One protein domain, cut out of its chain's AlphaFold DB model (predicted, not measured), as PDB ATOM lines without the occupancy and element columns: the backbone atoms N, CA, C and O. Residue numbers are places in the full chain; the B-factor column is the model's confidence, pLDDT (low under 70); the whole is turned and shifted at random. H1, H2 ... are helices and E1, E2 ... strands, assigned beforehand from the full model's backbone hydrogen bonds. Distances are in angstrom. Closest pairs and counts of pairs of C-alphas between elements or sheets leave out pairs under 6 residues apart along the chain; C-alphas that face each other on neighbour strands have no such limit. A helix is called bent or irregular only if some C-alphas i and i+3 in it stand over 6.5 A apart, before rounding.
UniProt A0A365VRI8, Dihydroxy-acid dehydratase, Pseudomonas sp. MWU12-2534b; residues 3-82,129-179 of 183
ATOM      1  N   PHE A   3     -16.144  11.020  27.667       98.62
ATOM      2  CA  PHE A   3     -15.812  12.348  27.128       98.62
ATOM      3  C   PHE A   3     -16.395  13.508  27.951       98.62
ATOM      4  O   PHE A   3     -15.733  14.523  28.128       98.62
ATOM      5  N   GLU A   4     -17.621  13.373  28.466       98.56
ATOM      6  CA  GLU A   4     -18.279  14.429  29.253       98.56
ATOM      7  C   GLU A   4     -17.637  14.602  30.630       98.56
ATOM      8  O   GLU A   4     -17.579  15.715  31.142       98.56
ATOM      9  N   ALA A   5     -17.120  13.513  31.203       98.50
ATOM     10  CA  ALA A   5     -16.374  13.532  32.455       98.50
ATOM     11  C   ALA A   5     -14.902  13.962  32.277       98.50
ATOM     12  O   ALA A   5     -14.156  14.003  33.249       98.50
ATOM     13  N   GLY A   6     -14.471  14.284  31.050       98.44
ATOM     14  CA  GLY A   6     -13.103  14.722  30.752       98.44
ATOM     15  C   GLY A   6     -12.085  13.590  30.578       98.44
ATOM     16  O   GLY A   6     -10.885  13.856  30.589       98.44
ATOM     17  N   GLY A   7     -12.534  12.342  30.411       98.44
ATOM     18  CA  GLY A   7     -11.666  11.200  30.112       98.44
ATOM     19  C   GLY A   7     -11.427  10.990  28.611       98.44
ATOM     20  O   GLY A   7     -12.120  11.558  27.762       98.44
ATOM     21  N   PHE A   8     -10.484  10.104  28.279       98.44
ATOM     22  CA  PHE A   8     -10.203   9.671  26.907       98.44
ATOM     23  C   PHE A   8     -10.618   8.198  26.723       98.44
ATOM     24  O   PHE A   8      -9.888   7.301  27.139       98.44
ATOM     25  N   PRO A   9     -11.788   7.915  26.116       98.19
ATOM     26  CA  PRO A   9     -12.223   6.543  25.891       98.19
ATOM     27  C   PRO A   9     -11.443   5.885  24.750       98.19
ATOM     28  O   PRO A   9     -11.355   6.436  23.650       98.19
ATOM     29  N   VAL A  10     -10.962   4.665  24.990       97.88
ATOM     30  CA  VAL A  10     -10.380   3.783  23.973       97.88
ATOM     31  C   VAL A  10     -11.079   2.431  24.063       97.88
ATOM     32  O   VAL A  10     -11.083   1.795  25.113       97.88
ATOM     33  N   GLU A  11     -11.701   2.006  22.966       98.06
ATOM     34  CA  GLU A  11     -12.337   0.693  22.870       98.06
ATOM     35  C   GLU A  11     -11.323  -0.339  22.371       98.06
ATOM     36  O   GLU A  11     -10.635  -0.112  21.372       98.06
ATOM     37  N   PHE A  12     -11.256  -1.486  23.041       97.25
ATOM     38  CA  PHE A  12     -10.491  -2.639  22.587       97.25
ATOM     39  C   PHE A  12     -11.305  -3.922  22.810       97.25
ATOM     40  O   PHE A  12     -11.963  -4.068  23.844       97.25
ATOM     41  N   PRO A  13     -11.309  -4.852  21.841       97.69
ATOM     42  CA  PRO A  13     -12.019  -6.114  21.978       97.69
ATOM     43  C   PRO A  13     -11.236  -7.105  22.846       97.69
ATOM     44  O   PRO A  13     -10.008  -7.108  22.852       97.69
ATOM     45  N   VAL A  14     -11.973  -7.997  23.505       97.69
ATOM     46  CA  VAL A  14     -11.454  -9.167  24.233       97.69
ATOM     47  C   VAL A  14     -12.228 -10.417  23.813       97.69
ATOM     48  O   VAL A  14     -13.299 -10.330  23.197       97.69
ATOM     49  N   PHE A  15     -11.711 -11.597  24.141       97.00
ATOM     50  CA  PHE A  15     -12.316 -12.875  23.789       97.00
ATOM     51  C   PHE A  15     -13.746 -13.004  24.337       97.00
ATOM     52  O   PHE A  15     -13.988 -12.970  25.547       97.00
ATOM     53  N   SER A  16     -14.715 -13.210  23.440       93.88
ATOM     54  CA  SER A  16     -16.135 -13.292  23.794       93.88
ATOM     55  C   SER A  16     -16.640 -14.736  23.821       93.88
ATOM     56  O   SER A  16     -16.763 -15.411  22.796       93.88
ATOM     57  N   ASN A  17     -16.968 -15.209  25.024       90.94
ATOM     58  CA  ASN A  17     -17.424 -16.574  25.286       90.94
ATOM     59  C   ASN A  17     -18.927 -16.759  25.015       90.94
ATOM     60  O   ASN A  17     -19.735 -16.759  25.947       90.94
ATOM     61  N   GLY A  18     -19.311 -16.930  23.748       92.19
ATOM     62  CA  GLY A  18     -20.700 -17.219  23.369       92.19
ATOM     63  C   GLY A  18     -21.140 -18.638  23.755       92.19
ATOM     64  O   GLY A  18     -20.775 -19.595  23.070       92.19
ATOM     65  N   GLU A  19     -21.960 -18.769  24.807       95.44
ATOM     66  CA  GLU A  19     -22.448 -20.058  25.343       95.44
ATOM     67  C   GLU A  19     -23.122 -20.929  24.277       95.44
ATOM     68  O   GLU A  19     -22.875 -22.129  24.216       95.44
ATOM     69  N   SER A  20     -23.930 -20.326  23.402       91.94
ATOM     70  CA  SER A  20     -24.682 -21.044  22.367       91.94
ATOM     71  C   SER A  20     -23.822 -21.570  21.214       91.94
ATOM     72  O   SER A  20     -24.288 -22.418  20.457       91.94
ATOM     73  N   ASN A  21     -22.595 -21.061  21.049       93.12
ATOM     74  CA  ASN A  21     -21.787 -21.288  19.847       93.12
ATOM     75  C   ASN A  21     -20.545 -22.145  20.121       93.12
ATOM     76  O   ASN A  21     -20.127 -22.928  19.267       93.12
ATOM     77  N   LEU A  22     -19.922 -21.976  21.290       94.94
ATOM     78  CA  LEU A  22     -18.644 -22.613  21.597       94.94
ATOM     79  C   LEU A  22     -18.796 -24.102  21.919       94.94
ATOM     80  O   LEU A  22     -19.658 -24.522  22.688       94.94
ATOM     81  N   ARG A  23     -17.880 -24.901  21.369       96.50
ATOM     82  CA  ARG A  23     -17.777 -26.350  21.582       96.50
ATOM     83  C   ARG A  23     -16.371 -26.672  22.109       96.50
ATOM     84  O   ARG A  23     -15.417 -26.084  21.606       96.50
ATOM     85  N   PRO A  24     -16.200 -27.586  23.084       95.38
ATOM     86  CA  PRO A  24     -17.222 -28.447  23.689       95.38
ATOM     87  C   PRO A  24     -18.155 -27.730  24.680       95.38
ATOM     88  O   PRO A  24     -19.277 -28.179  24.874       95.38
ATOM     89  N   THR A  25     -17.716 -26.625  25.287       96.44
ATOM     90  CA  THR A  25     -18.527 -25.737  26.140       96.44
ATOM     91  C   THR A  25     -17.797 -24.406  26.320       96.44
ATOM     92  O   THR A  25     -16.568 -24.392  26.417       96.44
ATOM     93  N   ALA A  26     -18.524 -23.289  26.429       97.25
ATOM     94  CA  ALA A  26     -17.931 -21.974  26.695       97.25
ATOM     95  C   ALA A  26     -17.269 -21.865  28.081       97.25
ATOM     96  O   ALA A  26     -16.454 -20.974  28.313       97.25
ATOM     97  N   MET A  27     -17.568 -22.778  29.015       97.81
ATOM     98  CA  MET A  27     -16.862 -22.819  30.300       97.81
ATOM     99  C   MET A  27     -15.358 -23.070  30.118       97.81
ATOM    100  O   MET A  27     -14.552 -22.502  30.854       97.81
ATOM    101  N   LEU A  28     -14.979 -23.871  29.115       97.06
ATOM    102  CA  LEU A  28     -13.584 -24.217  28.837       97.06
ATOM    103  C   LEU A  28     -12.739 -22.974  28.509       97.06
ATOM    104  O   LEU A  28     -11.566 -22.912  28.865       97.06
ATOM    105  N   THR A  29     -13.345 -21.967  27.881       96.94
ATOM    106  CA  THR A  29     -12.680 -20.731  27.453       96.94
ATOM    107  C   THR A  29     -12.908 -19.555  28.409       96.94
ATOM    108  O   THR A  29     -12.420 -18.455  28.154       96.94
ATOM    109  N   ARG A  30     -13.579 -19.755  29.556       98.38
ATOM    110  CA  ARG A  30     -13.728 -18.706  30.584       98.38
ATOM    111  C   ARG A  30     -12.371 -18.208  31.081       98.38
ATOM    112  O   ARG A  30     -12.147 -17.007  31.142       98.38
ATOM    113  N   ASN A  31     -11.473 -19.130  31.424       98.25
ATOM    114  CA  ASN A  31     -10.150 -18.774  31.942       98.25
ATOM    115  C   ASN A  31      -9.276 -18.139  30.853       98.25
ATOM    116  O   ASN A  31      -8.541 -17.208  31.144       98.25
ATOM    117  N   LEU A  32      -9.407 -18.598  29.603       98.19
ATOM    118  CA  LEU A  32      -8.729 -17.985  28.461       98.19
ATOM    119  C   LEU A  32      -9.143 -16.516  28.299       98.19
ATOM    120  O   LEU A  32      -8.277 -15.657  28.207       98.19
ATOM    121  N   ALA A  33     -10.447 -16.228  28.336       98.25
ATOM    122  CA  ALA A  33     -10.944 -14.855  28.268       98.25
ATOM    123  C   ALA A  33     -10.487 -14.000  29.457       98.25
ATOM    124  O   ALA A  33     -10.200 -12.825  29.284       98.25
ATOM    125  N   SER A  34     -10.392 -14.578  30.656       98.50
ATOM    126  CA  SER A  34      -9.864 -13.863  31.824       98.50
ATOM    127  C   SER A  34      -8.397 -13.467  31.647       98.50
ATOM    128  O   SER A  34      -8.043 -12.350  32.003       98.50
ATOM    129  N   ILE A  35      -7.562 -14.363  31.108       98.50
ATOM    130  CA  ILE A  35      -6.144 -14.082  30.837       98.50
ATOM    131  C   ILE A  35      -6.019 -13.024  29.735       98.50
ATOM    132  O   ILE A  35      -5.232 -12.098  29.865       98.50
ATOM    133  N   ASP A  36      -6.829 -13.126  28.678       98.44
ATOM    134  CA  ASP A  36      -6.870 -12.129  27.602       98.44
ATOM    135  C   ASP A  36      -7.235 -10.731  28.132       98.44
ATOM    136  O   ASP A  36      -6.557  -9.756  27.825       98.44
ATOM    137  N   VAL A  37      -8.246 -10.635  29.004       98.38
ATOM    138  CA  VAL A  37      -8.629  -9.374  29.661       98.38
ATOM    139  C   VAL A  37      -7.505  -8.835  30.551       98.38
ATOM    140  O   VAL A  37      -7.213  -7.645  30.484       98.38
ATOM    141  N   GLU A  38      -6.878  -9.684  31.368       98.50
ATOM    142  CA  GLU A  38      -5.774  -9.284  32.252       98.50
ATOM    143  C   GLU A  38      -4.608  -8.682  31.453       98.50
ATOM    144  O   GLU A  38      -4.141  -7.582  31.751       98.50
ATOM    145  N   GLU A  39      -4.170  -9.368  30.399       98.25
ATOM    146  CA  GLU A  39      -3.046  -8.916  29.578       98.25
ATOM    147  C   GLU A  39      -3.413  -7.701  28.715       98.25
ATOM    148  O   GLU A  39      -2.595  -6.794  28.552       98.25
ATOM    149  N   ALA A  40      -4.652  -7.624  28.216       97.81
ATOM    150  CA  ALA A  40      -5.134  -6.456  27.484       97.81
ATOM    151  C   ALA A  40      -5.164  -5.198  28.363       97.81
ATOM    152  O   ALA A  40      -4.843  -4.113  27.877       97.81
ATOM    153  N   ILE A  41      -5.499  -5.334  29.650       97.75
ATOM    154  CA  ILE A  41      -5.468  -4.217  30.596       97.75
ATOM    155  C   ILE A  41      -4.028  -3.877  30.985       97.75
ATOM    156  O   ILE A  41      -3.596  -2.744  30.791       97.75
ATOM    157  N   ARG A  42      -3.263  -4.850  31.494       97.00
ATOM    158  CA  ARG A  42      -1.905  -4.625  32.023       97.00
ATOM    159  C   ARG A  42      -0.910  -4.175  30.951       97.00
ATOM    160  O   ARG A  42       0.014  -3.423  31.248       97.00
ATOM    161  N   GLY A  43      -1.073  -4.650  29.718       96.69
ATOM    162  CA  GLY A  43      -0.187  -4.339  28.598       96.69
ATOM    163  C   GLY A  43      -0.398  -2.955  27.979       96.69
ATOM    164  O   GLY A  43       0.399  -2.556  27.130       96.69
ATOM    165  N   ASN A  44      -1.441  -2.221  28.378       96.62
ATOM    166  CA  ASN A  44      -1.807  -0.926  27.807       96.62
ATOM    167  C   ASN A  44      -1.888   0.163  28.895       96.62
ATOM    168  O   ASN A  44      -2.094  -0.146  30.067       96.62
ATOM    169  N   PRO A  45      -1.738   1.453  28.537       96.31
ATOM    170  CA  PRO A  45      -1.848   2.558  29.489       96.31
ATOM    171  C   PRO A  45      -3.323   2.832  29.839       96.31
ATOM    172  O   PRO A  45      -3.930   3.758  29.303       96.31
ATOM    173  N   ILE A  46      -3.913   1.984  30.686       96.88
ATOM    174  CA  ILE A  46      -5.320   2.052  31.100       96.88
ATOM    175  C   ILE A  46      -5.418   2.460  32.572       96.88
ATOM    176  O   ILE A  46      -5.012   1.705  33.450       96.88
ATOM    177  N   ASP A  47      -6.028   3.619  32.838       97.62
ATOM    178  CA  ASP A  47      -6.243   4.144  34.199       97.62
ATOM    179  C   ASP A  47      -7.576   3.690  34.829       97.62
ATOM    180  O   ASP A  47      -7.803   3.845  36.027       97.62
ATOM    181  N   GLY A  48      -8.486   3.138  34.025       97.94
ATOM    182  CA  GLY A  48      -9.768   2.596  34.467       97.94
ATOM    183  C   GLY A  48     -10.509   1.910  33.322       97.94
ATOM    184  O   GLY A  48     -10.321   2.258  32.154       97.94
ATOM    185  N   VAL A  49     -11.347   0.920  33.635       98.50
ATOM    186  CA  VAL A  49     -11.972   0.048  32.630       98.50
ATOM    187  C   VAL A  49     -13.486  -0.088  32.809       98.50
ATOM    188  O   VAL A  49     -14.005  -0.304  33.904       98.50
ATOM    189  N   VAL A  50     -14.219  -0.002  31.696       98.75
ATOM    190  CA  VAL A  50     -15.642  -0.365  31.633       98.75
ATOM    191  C   VAL A  50     -15.766  -1.770  31.056       98.75
ATOM    192  O   VAL A  50     -15.432  -2.014  29.900       98.75
ATOM    193  N   LEU A  51     -16.285  -2.698  31.852       98.50
ATOM    194  CA  LEU A  51     -16.470  -4.095  31.483       98.50
ATOM    195  C   LEU A  51     -17.865  -4.291  30.878       98.50
ATOM    196  O   LEU A  51     -18.861  -4.431  31.597       98.50
ATOM    197  N   LEU A  52     -17.945  -4.310  29.546       98.56
ATOM    198  CA  LEU A  52     -19.183  -4.612  28.822       98.56
ATOM    199  C   LEU A  52     -19.441  -6.126  28.837       98.56
ATOM    200  O   LEU A  52     -18.748  -6.902  28.183       98.56
ATOM    201  N   THR A  53     -20.448  -6.555  29.596       98.19
ATOM    202  CA  THR A  53     -20.740  -7.977  29.852       98.19
ATOM    203  C   THR A  53     -22.133  -8.366  29.361       98.19
ATOM    204  O   THR A  53     -22.993  -7.521  29.125       98.19
ATOM    205  N   GLY A  54     -22.397  -9.661  29.212       97.25
ATOM    206  CA  GLY A  54     -23.700 -10.161  28.783       97.25
ATOM    207  C   GLY A  54     -23.807 -11.675  28.891       97.25
ATOM    208  O   GLY A  54     -24.317 -12.192  29.880       97.25
ATOM    209  N   CYS A  55     -23.368 -12.392  27.854       96.94
ATOM    210  CA  CYS A  55     -23.488 -13.851  27.776       96.94
ATOM    211  C   CYS A  55     -22.800 -14.547  28.966       96.94
ATOM    212  O   CYS A  55     -21.807 -14.039  29.485       96.94
ATOM    213  N   ASP A  56     -23.306 -15.712  29.369       97.56
ATOM    214  CA  ASP A  56     -22.998 -16.452  30.601       97.56
ATOM    215  C   ASP A  56     -21.593 -16.259  31.188       97.56
ATOM    216  O   ASP A  56     -21.445 -15.915  32.360       97.56
ATOM    217  N   LYS A  57     -20.550 -16.518  30.392       98.31
ATOM    218  CA  LYS A  57     -19.160 -16.544  30.870       98.31
ATOM    219  C   LYS A  57     -18.436 -15.204  30.752       98.31
ATOM    220  O   LYS A  57     -17.336 -15.087  31.279       98.31
ATOM    221  N   THR A  58     -19.032 -14.207  30.099       98.31
ATOM    222  CA  THR A  58     -18.413 -12.881  29.919       98.31
ATOM    223  C   THR A  58     -18.291 -12.138  31.247       98.31
ATOM    224  O   THR A  58     -17.196 -11.708  31.583       98.31
ATOM    225  N   THR A  59     -19.359 -12.074  32.051       98.38
ATOM    226  CA  THR A  59     -19.342 -11.399  33.359       98.38
ATOM    227  C   THR A  59     -18.241 -11.913  34.288       98.38
ATOM    228  O   THR A  59     -17.424 -11.101  34.718       98.38
ATOM    229  N   PRO A  60     -18.145 -13.225  34.588       98.25
ATOM    230  CA  PRO A  60     -17.067 -13.709  35.439       98.25
ATOM    231  C   PRO A  60     -15.686 -13.578  34.787       98.25
ATOM    232  O   PRO A  60     -14.743 -13.249  35.491       98.25
ATOM    233  N   ALA A  61     -15.537 -13.805  33.476       98.31
ATOM    234  CA  ALA A  61     -14.225 -13.714  32.827       98.31
ATOM    235  C   ALA A  61     -13.646 -12.293  32.875       98.31
ATOM    236  O   ALA A  61     -12.486 -12.124  33.242       98.31
ATOM    237  N   LEU A  62     -14.458 -11.280  32.554       98.44
ATOM    238  CA  LEU A  62     -14.021  -9.884  32.567       98.44
ATOM    239  C   LEU A  62     -13.728  -9.399  33.990       98.44
ATOM    240  O   LEU A  62     -12.728  -8.722  34.202       98.44
ATOM    241  N   LEU A  63     -14.560  -9.778  34.967       97.75
ATOM    242  CA  LEU A  63     -14.314  -9.442  36.370       97.75
ATOM    243  C   LEU A  63     -13.038 -10.087  36.908       97.75
ATOM    244  O   LEU A  63     -12.276  -9.419  37.595       97.75
ATOM    245  N   MET A  64     -12.789 -11.358  36.584       98.00
ATOM    246  CA  MET A  64     -11.561 -12.043  36.988       98.00
ATOM    247  C   MET A  64     -10.320 -11.367  36.394       98.00
ATOM    248  O   MET A  64      -9.386 -11.088  37.135       98.00
ATOM    249  N   GLY A  65     -10.326 -11.060  35.092       97.69
ATOM    250  CA  GLY A  65      -9.194 -10.397  34.439       97.69
ATOM    251  C   GLY A  65      -8.928  -8.997  34.994       97.69
ATOM    252  O   GLY A  65      -7.790  -8.672  35.311       97.69
ATOM    253  N   ALA A  66      -9.977  -8.190  35.193       97.56
ATOM    254  CA  ALA A  66      -9.839  -6.855  35.775       97.56
ATOM    255  C   ALA A  66      -9.367  -6.890  37.239       97.56
ATOM    256  O   ALA A  66      -8.524  -6.085  37.630       97.56
ATOM    257  N   ALA A  67      -9.856  -7.847  38.036       97.00
ATOM    258  CA  ALA A  67      -9.427  -8.024  39.424       97.00
ATOM    259  C   ALA A  67      -7.936  -8.391  39.548       97.00
ATOM    260  O   ALA A  67      -7.313  -8.045  40.547       97.00
ATOM    261  N   SER A  68      -7.342  -9.034  38.537       97.50
ATOM    262  CA  SER A  68      -5.897  -9.307  38.487       97.50
ATOM    263  C   SER A  68      -5.034  -8.082  38.137       97.50
ATOM    264  O   SER A  68      -3.805  -8.154  38.230       97.50
ATOM    265  N   CYS A  69      -5.630  -6.970  37.696       95.56
ATOM    266  CA  CYS A  69      -4.904  -5.777  37.241       95.56
ATOM    267  C   CYS A  69      -4.899  -4.623  38.246       95.56
ATOM    268  O   CYS A  69      -4.139  -3.684  38.043       95.56
ATOM    269  N   ASP A  70      -5.726  -4.696  39.292       89.38
ATOM    270  CA  ASP A  70      -5.868  -3.662  40.327       89.38
ATOM    271  C   ASP A  70      -6.100  -2.244  39.765       89.38
ATOM    272  O   ASP A  70      -5.581  -1.246  40.258       89.38
ATOM    273  N   VAL A  71      -6.883  -2.160  38.683       95.38
ATOM    274  CA  VAL A  71      -7.346  -0.891  38.105       95.38
ATOM    275  C   VAL A  71      -8.815  -0.654  38.463       95.38
ATOM    276  O   VAL A  71      -9.584  -1.618  38.564       95.38
ATOM    277  N   PRO A  72      -9.253   0.609  38.611       98.25
ATOM    278  CA  PRO A  72     -10.664   0.946  38.745       98.25
ATOM    279  C   PRO A  72     -11.500   0.308  37.634       98.25
ATOM    280  O   PRO A  72     -11.206   0.470  36.448       98.25
ATOM    281  N   ALA A  73     -12.544  -0.434  38.006       98.38
ATOM    282  CA  ALA A  73     -13.348  -1.201  37.062       98.38
ATOM    283  C   ALA A  73     -14.841  -1.096  37.377       98.38
ATOM    284  O   ALA A  73     -15.259  -1.263  38.522       98.38
ATOM    285  N   ILE A  74     -15.657  -0.875  36.344       98.75
ATOM    286  CA  ILE A  74     -17.120  -0.878  36.456       98.75
ATOM    287  C   ILE A  74     -17.741  -1.790  35.403       98.75
ATOM    288  O   ILE A  74     -17.367  -1.764  34.232       98.75
ATOM    289  N   VAL A  75     -18.720  -2.595  35.799       98.75
ATOM    290  CA  VAL A  75     -19.453  -3.492  34.905       98.75
ATOM    291  C   VAL A  75     -20.696  -2.798  34.352       98.75
ATOM    292  O   VAL A  75     -21.466  -2.161  35.074       98.75
ATOM    293  N   VAL A  76     -20.931  -2.991  33.054       98.75
ATOM    294  CA  VAL A  76     -22.196  -2.679  32.384       98.75
ATOM    295  C   VAL A  76     -22.705  -3.958  31.736       98.75
ATOM    296  O   VAL A  76     -22.094  -4.495  30.813       98.75
ATOM    297  N   SER A  77     -23.828  -4.472  32.226       98.44
ATOM    298  CA  SER A  77     -24.488  -5.625  31.616       98.44
ATOM    299  C   SER A  77     -25.273  -5.205  30.374       98.44
ATOM    300  O   SER A  77     -25.885  -4.140  30.350       98.44
ATOM    301  N   GLY A  78     -25.310  -6.060  29.354       98.00
ATOM    302  CA  GLY A  78     -26.117  -5.842  28.154       98.00
ATOM    303  C   GLY A  78     -27.616  -5.895  28.450       98.00
ATOM    304  O   GLY A  78     -28.368  -5.074  27.943       98.00
ATOM    305  N   GLY A  79     -28.041  -6.806  29.329       98.12
ATOM    306  CA  GLY A  79     -29.436  -6.989  29.737       98.12
ATOM    307  C   GLY A  79     -30.147  -8.146  29.020       98.12
ATOM    308  O   GLY A  79     -29.680  -8.622  27.979       98.12
ATOM    309  N   PRO A  80     -31.276  -8.625  29.573       98.38
ATOM    310  CA  PRO A  80     -32.023  -9.738  29.003       98.38
ATOM    311  C   PRO A  80     -32.777  -9.344  27.731       98.38
ATOM    312  O   PRO A  80     -33.141  -8.180  27.522       98.38
ATOM    313  N   MET A  81     -33.052 -10.351  26.902       98.38
ATOM    314  CA  MET A  81     -34.049 -10.270  25.841       98.38
ATOM    315  C   MET A  81     -35.444  -9.988  26.414       98.38
ATOM    316  O   MET A  81     -35.741 -10.257  27.579       98.38
ATOM    317  N   LEU A  82     -36.343  -9.503  25.562       97.94
ATOM    318  CA  LEU A  82     -37.768  -9.436  25.875       97.94
ATOM    319  C   LEU A  82     -38.391 -10.846  25.930       97.94
ATOM    320  O   LEU A  82     -37.842 -11.811  25.400       97.94
ATOM    321  N   ASN A 129     -33.712 -14.556  28.715       97.25
ATOM    322  CA  ASN A 129     -34.732 -13.809  29.470       97.25
ATOM    323  C   ASN A 129     -35.278 -14.544  30.714       97.25
ATOM    324  O   ASN A 129     -36.284 -14.144  31.295       97.25
ATOM    325  N   THR A 130     -34.628 -15.633  31.113       97.69
ATOM    326  CA  THR A 130     -34.926 -16.411  32.319       97.69
ATOM    327  C   THR A 130     -33.888 -16.116  33.405       97.69
ATOM    328  O   THR A 130     -32.877 -15.454  33.154       97.69
ATOM    329  N   MET A 131     -34.090 -16.635  34.621       98.00
ATOM    330  CA  MET A 131     -33.050 -16.651  35.665       98.00
ATOM    331  C   MET A 131     -31.997 -17.736  35.388       98.00
ATOM    332  O   MET A 131     -31.751 -18.618  36.207       98.00
ATOM    333  N   GLY A 132     -31.405 -17.686  34.194       97.06
ATOM    334  CA  GLY A 132     -30.235 -18.475  33.819       97.06
ATOM    335  C   GLY A 132     -28.935 -17.834  34.308       97.06
ATOM    336  O   GLY A 132     -28.946 -16.875  35.089       97.06
ATOM    337  N   THR A 133     -27.799 -18.335  33.821       98.19
ATOM    338  CA  THR A 133     -26.473 -17.866  34.250       98.19
ATOM    339  C   THR A 133     -26.268 -16.381  33.969       98.19
ATOM    340  O   THR A 133     -25.847 -15.668  34.870       98.19
ATOM    341  N   ALA A 134     -26.591 -15.893  32.764       98.12
ATOM    342  CA  ALA A 134     -26.404 -14.485  32.407       98.12
ATOM    343  C   ALA A 134     -27.121 -13.523  33.376       98.12
ATOM    344  O   ALA A 134     -26.485 -12.638  33.947       98.12
ATOM    345  N   SER A 135     -28.420 -13.727  33.620       98.44
ATOM    346  CA  SER A 135     -29.201 -12.913  34.564       98.44
ATOM    347  C   SER A 135     -28.696 -13.059  35.998       98.44
ATOM    348  O   SER A 135     -28.572 -12.069  36.714       98.44
ATOM    349  N   THR A 136     -28.330 -14.278  36.408       98.69
ATOM    350  CA  THR A 136     -27.749 -14.525  37.735       98.69
ATOM    351  C   THR A 136     -26.447 -13.754  37.917       98.69
ATOM    352  O   THR A 136     -26.290 -13.055  38.911       98.69
ATOM    353  N   MET A 137     -25.532 -13.818  36.950       98.62
ATOM    354  CA  MET A 137     -24.252 -13.117  37.027       98.62
ATOM    355  C   MET A 137     -24.406 -11.598  36.931       98.62
ATOM    356  O   MET A 137     -23.635 -10.885  37.567       98.62
ATOM    357  N   ALA A 138     -25.406 -11.092  36.205       98.62
ATOM    358  CA  ALA A 138     -25.741  -9.670  36.223       98.62
ATOM    359  C   ALA A 138     -26.215  -9.222  37.620       98.62
ATOM    360  O   ALA A 138     -25.750  -8.197  38.119       98.62
ATOM    361  N   CYS A 139     -27.057 -10.023  38.288       98.62
ATOM    362  CA  CYS A 139     -27.439  -9.792  39.685       98.62
ATOM    363  C   CYS A 139     -26.241  -9.880  40.636       98.62
ATOM    364  O   CYS A 139     -26.149  -9.079  41.557       98.62
ATOM    365  N   MET A 140     -25.321 -10.830  40.428       98.62
ATOM    366  CA  MET A 140     -24.114 -10.941  41.255       98.62
ATOM    367  C   MET A 140     -23.207  -9.721  41.093       98.62
ATOM    368  O   MET A 140     -22.712  -9.217  42.091       98.62
ATOM    369  N   ALA A 141     -23.020  -9.212  39.872       98.38
ATOM    370  CA  ALA A 141     -22.243  -7.996  39.640       98.38
ATOM    371  C   ALA A 141     -22.859  -6.780  40.358       98.38
ATOM    372  O   ALA A 141     -22.152  -6.021  41.015       98.38
ATOM    373  N   GLU A 142     -24.183  -6.626  40.310       98.38
ATOM    374  CA  GLU A 142     -24.857  -5.549  41.047       98.38
ATOM    375  C   GLU A 142     -24.770  -5.743  42.570       98.38
ATOM    376  O   GLU A 142     -24.469  -4.798  43.294       98.38
ATOM    377  N   ALA A 143     -24.947  -6.972  43.062       98.31
ATOM    378  CA  ALA A 143     -24.853  -7.292  44.487       98.31
ATOM    379  C   ALA A 143     -23.437  -7.113  45.061       98.31
ATOM    380  O   ALA A 143     -23.295  -6.750  46.226       98.31
ATOM    381  N   LEU A 144     -22.397  -7.348  44.254       97.56
ATOM    382  CA  LEU A 144     -21.000  -7.088  44.612       97.56
ATOM    383  C   LEU A 144     -20.650  -5.592  44.602       97.56
ATOM    384  O   LEU A 144     -19.558  -5.231  45.025       97.56
ATOM    385  N   GLY A 145     -21.544  -4.721  44.123       97.56
ATOM    386  CA  GLY A 145     -21.308  -3.277  44.062       97.56
ATOM    387  C   GLY A 145     -20.386  -2.836  42.923       97.56
ATOM    388  O   GLY A 145     -19.920  -1.703  42.928       97.56
ATOM    389  N   VAL A 146     -20.141  -3.698  41.929       97.88
ATOM    390  CA  VAL A 146     -19.253  -3.404  40.784       97.88
ATOM    391  C   VAL A 146     -19.999  -2.805  39.585       97.88
ATOM    392  O   VAL A 146     -19.461  -2.723  38.485       97.88
ATOM    393  N   THR A 147     -21.260  -2.407  39.761       98.50
ATOM    394  CA  THR A 147     -22.107  -1.782  38.733       98.50
ATOM    395  C   THR A 147     -22.810  -0.557  39.311       98.50
ATOM    396  O   THR A 147     -22.931  -0.411  40.525       98.50
ATOM    397  N   LEU A 148     -23.393   0.282  38.450       98.44
ATOM    398  CA  LEU A 148     -24.435   1.210  38.901       98.44
ATOM    399  C   LEU A 148     -25.718   0.450  39.306       98.44
ATOM    400  O   LEU A 148     -25.952  -0.656  38.800       98.44
ATOM    401  N   PRO A 149     -26.573   1.024  40.176       97.88
ATOM    402  CA  PRO A 149     -27.866   0.438  40.523       97.88
ATOM    403  C   PRO A 149     -28.768   0.209  39.305       97.88
ATOM    404  O   PRO A 149     -28.719   0.956  38.327       97.88
ATOM    405  N   HIS A 150     -29.631  -0.803  39.396       96.00
ATOM    406  CA  HIS A 150     -30.545  -1.267  38.346       96.00
ATOM    407  C   HIS A 150     -29.866  -1.929  37.138       96.00
ATOM    408  O   HIS A 150     -30.539  -2.250  36.152       96.00
ATOM    409  N   ASN A 151     -28.557  -2.180  37.197       98.06
ATOM    410  CA  ASN A 151     -27.817  -2.789  36.101       98.06
ATOM    411  C   ASN A 151     -28.345  -4.177  35.707       98.06
ATOM    412  O   ASN A 151     -28.353  -4.489  34.515       98.06
ATOM    413  N   ALA A 152     -28.783  -5.013  36.645       97.75
ATOM    414  CA  ALA A 152     -29.056  -6.417  36.357       97.75
ATOM    415  C   ALA A 152     -30.303  -6.639  35.484       97.75
ATOM    416  O   ALA A 152     -30.301  -7.495  34.600       97.75
ATOM    417  N   ALA A 153     -31.368  -5.864  35.714       97.81
ATOM    418  CA  ALA A 153     -32.710  -6.212  35.237       97.81
ATOM    419  C   ALA A 153     -33.215  -5.395  34.036       97.81
ATOM    420  O   ALA A 153     -34.228  -5.765  33.442       97.81
ATOM    421  N   ILE A 154     -32.556  -4.292  33.662       98.50
ATOM    422  CA  ILE A 154     -33.004  -3.468  32.526       98.50
ATOM    423  C   ILE A 154     -32.858  -4.276  31.220       98.50
ATOM    424  O   ILE A 154     -31.738  -4.694  30.905       98.50
ATOM    425  N   PRO A 155     -33.932  -4.496  30.435       98.56
ATOM    426  CA  PRO A 155     -33.842  -5.209  29.161       98.56
ATOM    427  C   PRO A 155     -32.857  -4.550  28.195       98.56
ATOM    428  O   PRO A 155     -32.718  -3.329  28.185       98.56
ATOM    429  N   ALA A 156     -32.207  -5.345  27.343       98.44
ATOM    430  CA  ALA A 156     -31.152  -4.834  26.464       98.44
ATOM    431  C   ALA A 156     -31.623  -3.750  25.487       98.44
ATOM    432  O   ALA A 156     -30.870  -2.846  25.144       98.44
ATOM    433  N   VAL A 157     -32.881  -3.837  25.057       98.31
ATOM    434  CA  VAL A 157     -33.496  -2.903  24.104       98.31
ATOM    435  C   VAL A 157     -34.244  -1.748  24.779       98.31
ATOM    436  O   VAL A 157     -34.875  -0.945  24.098       98.31
ATOM    437  N   ASP A 158     -34.217  -1.667  26.110       98.69
ATOM    438  CA  ASP A 158     -34.831  -0.564  26.847       98.69
ATOM    439  C   ASP A 158     -33.933   0.681  26.789       98.69
ATOM    440  O   ASP A 158     -32.719   0.596  26.978       98.69
ATOM    441  N   SER A 159     -34.516   1.864  26.577       98.38
ATOM    442  CA  SER A 159     -33.757   3.120  26.493       98.38
ATOM    443  C   SER A 159     -32.927   3.399  27.749       98.38
ATOM    444  O   SER A 159     -31.842   3.976  27.661       98.38
ATOM    445  N   ARG A 160     -33.385   2.943  28.922       98.44
ATOM    446  CA  ARG A 160     -32.667   3.093  30.195       98.44
ATOM    447  C   ARG A 160     -31.345   2.323  30.219       98.44
ATOM    448  O   ARG A 160     -30.462   2.708  30.979       98.44
ATOM    449  N   ARG A 161     -31.161   1.295  29.376       98.62
ATOM    450  CA  ARG A 161     -29.879   0.580  29.252       98.62
ATOM    451  C   ARG A 161     -28.789   1.502  28.713       98.62
ATOM    452  O   ARG A 161     -27.681   1.510  29.243       98.62
ATOM    453  N   TYR A 162     -29.118   2.313  27.710       98.12
ATOM    454  CA  TYR A 162     -28.196   3.295  27.135       98.12
ATOM    455  C   TYR A 162     -27.898   4.436  28.109       98.12
ATOM    456  O   TYR A 162     -26.753   4.868  28.205       98.12
ATOM    457  N   VAL A 163     -28.901   4.873  28.881       98.62
ATOM    458  CA  VAL A 163     -28.701   5.852  29.962       98.62
ATOM    459  C   VAL A 163     -27.726   5.304  31.005       98.62
ATOM    460  O   VAL A 163     -26.760   5.979  31.344       98.62
ATOM    461  N   LEU A 164     -27.922   4.061  31.459       98.62
ATOM    462  CA  LEU A 164     -27.032   3.424  32.430       98.62
ATOM    463  C   LEU A 164     -25.607   3.276  31.883       98.62
ATOM    464  O   LEU A 164     -24.660   3.621  32.580       98.62
ATOM    465  N   ALA A 165     -25.441   2.843  30.630       98.69
ATOM    466  CA  ALA A 165     -24.126   2.760  29.993       98.69
ATOM    467  C   ALA A 165     -23.429   4.132  29.919       98.69
ATOM    468  O   ALA A 165     -22.237   4.250  30.212       98.69
ATOM    469  N   HIS A 166     -24.177   5.187  29.576       98.81
ATOM    470  CA  HIS A 166     -23.661   6.555  29.543       98.81
ATOM    471  C   HIS A 166     -23.210   7.034  30.924       98.81
ATOM    472  O   HIS A 166     -22.109   7.578  31.040       98.81
ATOM    473  N   MET A 167     -24.025   6.787  31.956       98.81
ATOM    474  CA  MET A 167     -23.720   7.119  33.351       98.81
ATOM    475  C   MET A 167     -22.513   6.338  33.876       98.81
ATOM    476  O   MET A 167     -21.658   6.928  34.528       98.81
ATOM    477  N   SER A 168     -22.377   5.050  33.545       98.75
ATOM    478  CA  SER A 168     -21.192   4.262  33.908       98.75
ATOM    479  C   SER A 168     -19.919   4.828  33.286       98.75
ATOM    480  O   SER A 168     -18.869   4.822  33.920       98.75
ATOM    481  N   GLY A 169     -20.014   5.382  32.073       98.81
ATOM    482  CA  GLY A 169     -18.904   6.093  31.447       98.81
ATOM    483  C   GLY A 169     -18.517   7.394  32.162       98.81
ATOM    484  O   GLY A 169     -17.364   7.785  32.087       98.81
ATOM    485  N   ILE A 170     -19.447   8.071  32.839       98.81
ATOM    486  CA  ILE A 170     -19.107   9.207  33.717       98.81
ATOM    487  C   ILE A 170     -18.433   8.669  34.981       98.81
ATOM    488  O   ILE A 170     -17.326   9.080  35.322       98.81
ATOM    489  N   ARG A 171     -19.067   7.677  35.622       98.75
ATOM    490  CA  ARG A 171     -18.618   7.130  36.903       98.75
ATOM    491  C   ARG A 171     -17.213   6.534  36.842       98.75
ATOM    492  O   ARG A 171     -16.455   6.721  37.781       98.75
ATOM    493  N   ILE A 172     -16.839   5.847  35.763       98.81
ATOM    494  CA  ILE A 172     -15.503   5.234  35.670       98.81
ATOM    495  C   ILE A 172     -14.371   6.268  35.690       98.81
ATOM    496  O   ILE A 172     -13.305   5.989  36.230       98.81
ATOM    497  N   VAL A 173     -14.600   7.470  35.150       98.81
ATOM    498  CA  VAL A 173     -13.605   8.552  35.179       98.81
ATOM    499  C   VAL A 173     -13.447   9.082  36.603       98.81
ATOM    500  O   VAL A 173     -12.327   9.267  37.065       98.81
ATOM    501  N   GLU A 174     -14.551   9.255  37.329       98.62
ATOM    502  CA  GLU A 174     -14.515   9.618  38.752       98.62
ATOM    503  C   GLU A 174     -13.779   8.554  39.577       98.62
ATOM    504  O   GLU A 174     -12.900   8.890  40.363       98.62
ATOM    505  N   MET A 175     -14.072   7.269  39.345       98.56
ATOM    506  CA  MET A 175     -13.397   6.153  40.017       98.56
ATOM    507  C   MET A 175     -11.888   6.138  39.751       98.56
ATOM    508  O   MET A 175     -11.118   5.867  40.670       98.56
ATOM    509  N   ALA A 176     -11.463   6.456  38.523       98.12
ATOM    510  CA  ALA A 176     -10.051   6.575  38.167       98.12
ATOM    511  C   ALA A 176      -9.353   7.706  38.941       98.12
ATOM    512  O   ALA A 176      -8.249   7.521  39.444       98.12
ATOM    513  N   LEU A 177     -10.018   8.854  39.105       98.00
ATOM    514  CA  LEU A 177      -9.498   9.981  39.886       98.00
ATOM    515  C   LEU A 177      -9.495   9.709  41.401       98.00
ATOM    516  O   LEU A 177      -8.616  10.194  42.110       98.00
ATOM    517  N   GLU A 178     -10.474   8.949  41.896       97.69
ATOM    518  CA  GLU A 178     -10.586   8.524  43.298       97.69
ATOM    519  C   GLU A 178      -9.589   7.412  43.668       97.69
ATOM    520  O   GLU A 178      -9.299   7.227  44.848       97.69
ATOM    521  N   GLY A 179      -9.087   6.656  42.683       96.88
ATOM    522  CA  GLY A 179      -8.339   5.420  42.924       96.88
ATOM    523  C   GLY A 179      -9.219   4.288  43.470       96.88
ATOM    524  O   GLY A 179      -8.749   3.471  44.260       96.88
TER     525      GLY A 179
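This is residues 3 to 82 and 129 to 179 of the 183 residues of the protein "Dihydroxy-acid dehydratase" of Pseudomonas sp. MWU12-2534b (UniProt A0A365VRI8). A pair of short parallel strands, E1 and E2, sits in the middle, with the long helix H4 packed along one side of it and H2 and H3 on the other. H1 packs on H2, farther out from the strands, and residues 3 to 25, which hold no named element, run along the outside of the domain before H1. The printed part has 131 residues with four named helices and two named strands, in the order H1, E1, H2, E2, H3, H4, and the class is mostly helix. The whole is compact, with a radius of gyration of the C-alphas of 14.3 A and spans of 41 by 33 by 23 A.

The printed part begins at Phe 3, and residues 3 to 25 lead to H1, residues 26 to 42, which is 24.2 A long and starts at C-alpha 26 at (-17.931, -21.974, 26.695). H1 is irregular: C-alphas 28 and 31 are 7.1 A apart. E1 is residues 49 to 53, with C-alpha 49 at (-11.972, 0.048, 32.630), and H2 is residues 58 to 67, 14.0 A long. E2 is residues 73 to 77, 13.2 A long. After the cut comes H3, residues 133 to 143, 14.8 A long. H4, residues 159 to 178, is 29.1 A long and ends at C-alpha 178 at (-10.586, 8.524, 43.298).

E1 and E2 are parallel neighbours, with 24 degrees between their directions; N 51 and O 74 are 2.8 A apart and N 76 and O 51 are 2.9 A apart, both within hydrogen-bond range. E1, H2 and E2 form a strand-helix-strand unit, two parallel neighbour strands with a helix between them in the chain, and its crossover is right-handed. The closest C-alphas of E1 and H2 are those of Thr 53 and Thr 59, 5.1 A apart. Those of E2 and H4 are Val 76 and Ala 165, 6.2 A apart, and those of E2 and H3 are Ser 77 and Ala 138, 6.3 A apart. H2 touches H3, closest at the C-alphas of Thr 59 and Met 137, 6.4 A apart, at a steep tilt of 39 degrees, the same way. H1 touches H2, closest at the C-alphas of Glu 38 and Gly 65, 4.2 A apart. They run the same way at 36 degrees, only just a steep tilt. H4 touches no helix. Every O i to N i+4 pair is within hydrogen-bond range in H2 and H3; in H1 it is 11 of 13 and in H4 15 of 16.

The two C-alphas farthest apart are those of Gly 6 and Pro 24, 43.9 A. Residues 83 to 128 are not printed, and C-alphas 82 and 129 are 6.4 A apart across the cut. The link from H3 to H4, 15 residues, is long. The mean pLDDT of the printed part is 97.7, and no printed residue is under 70.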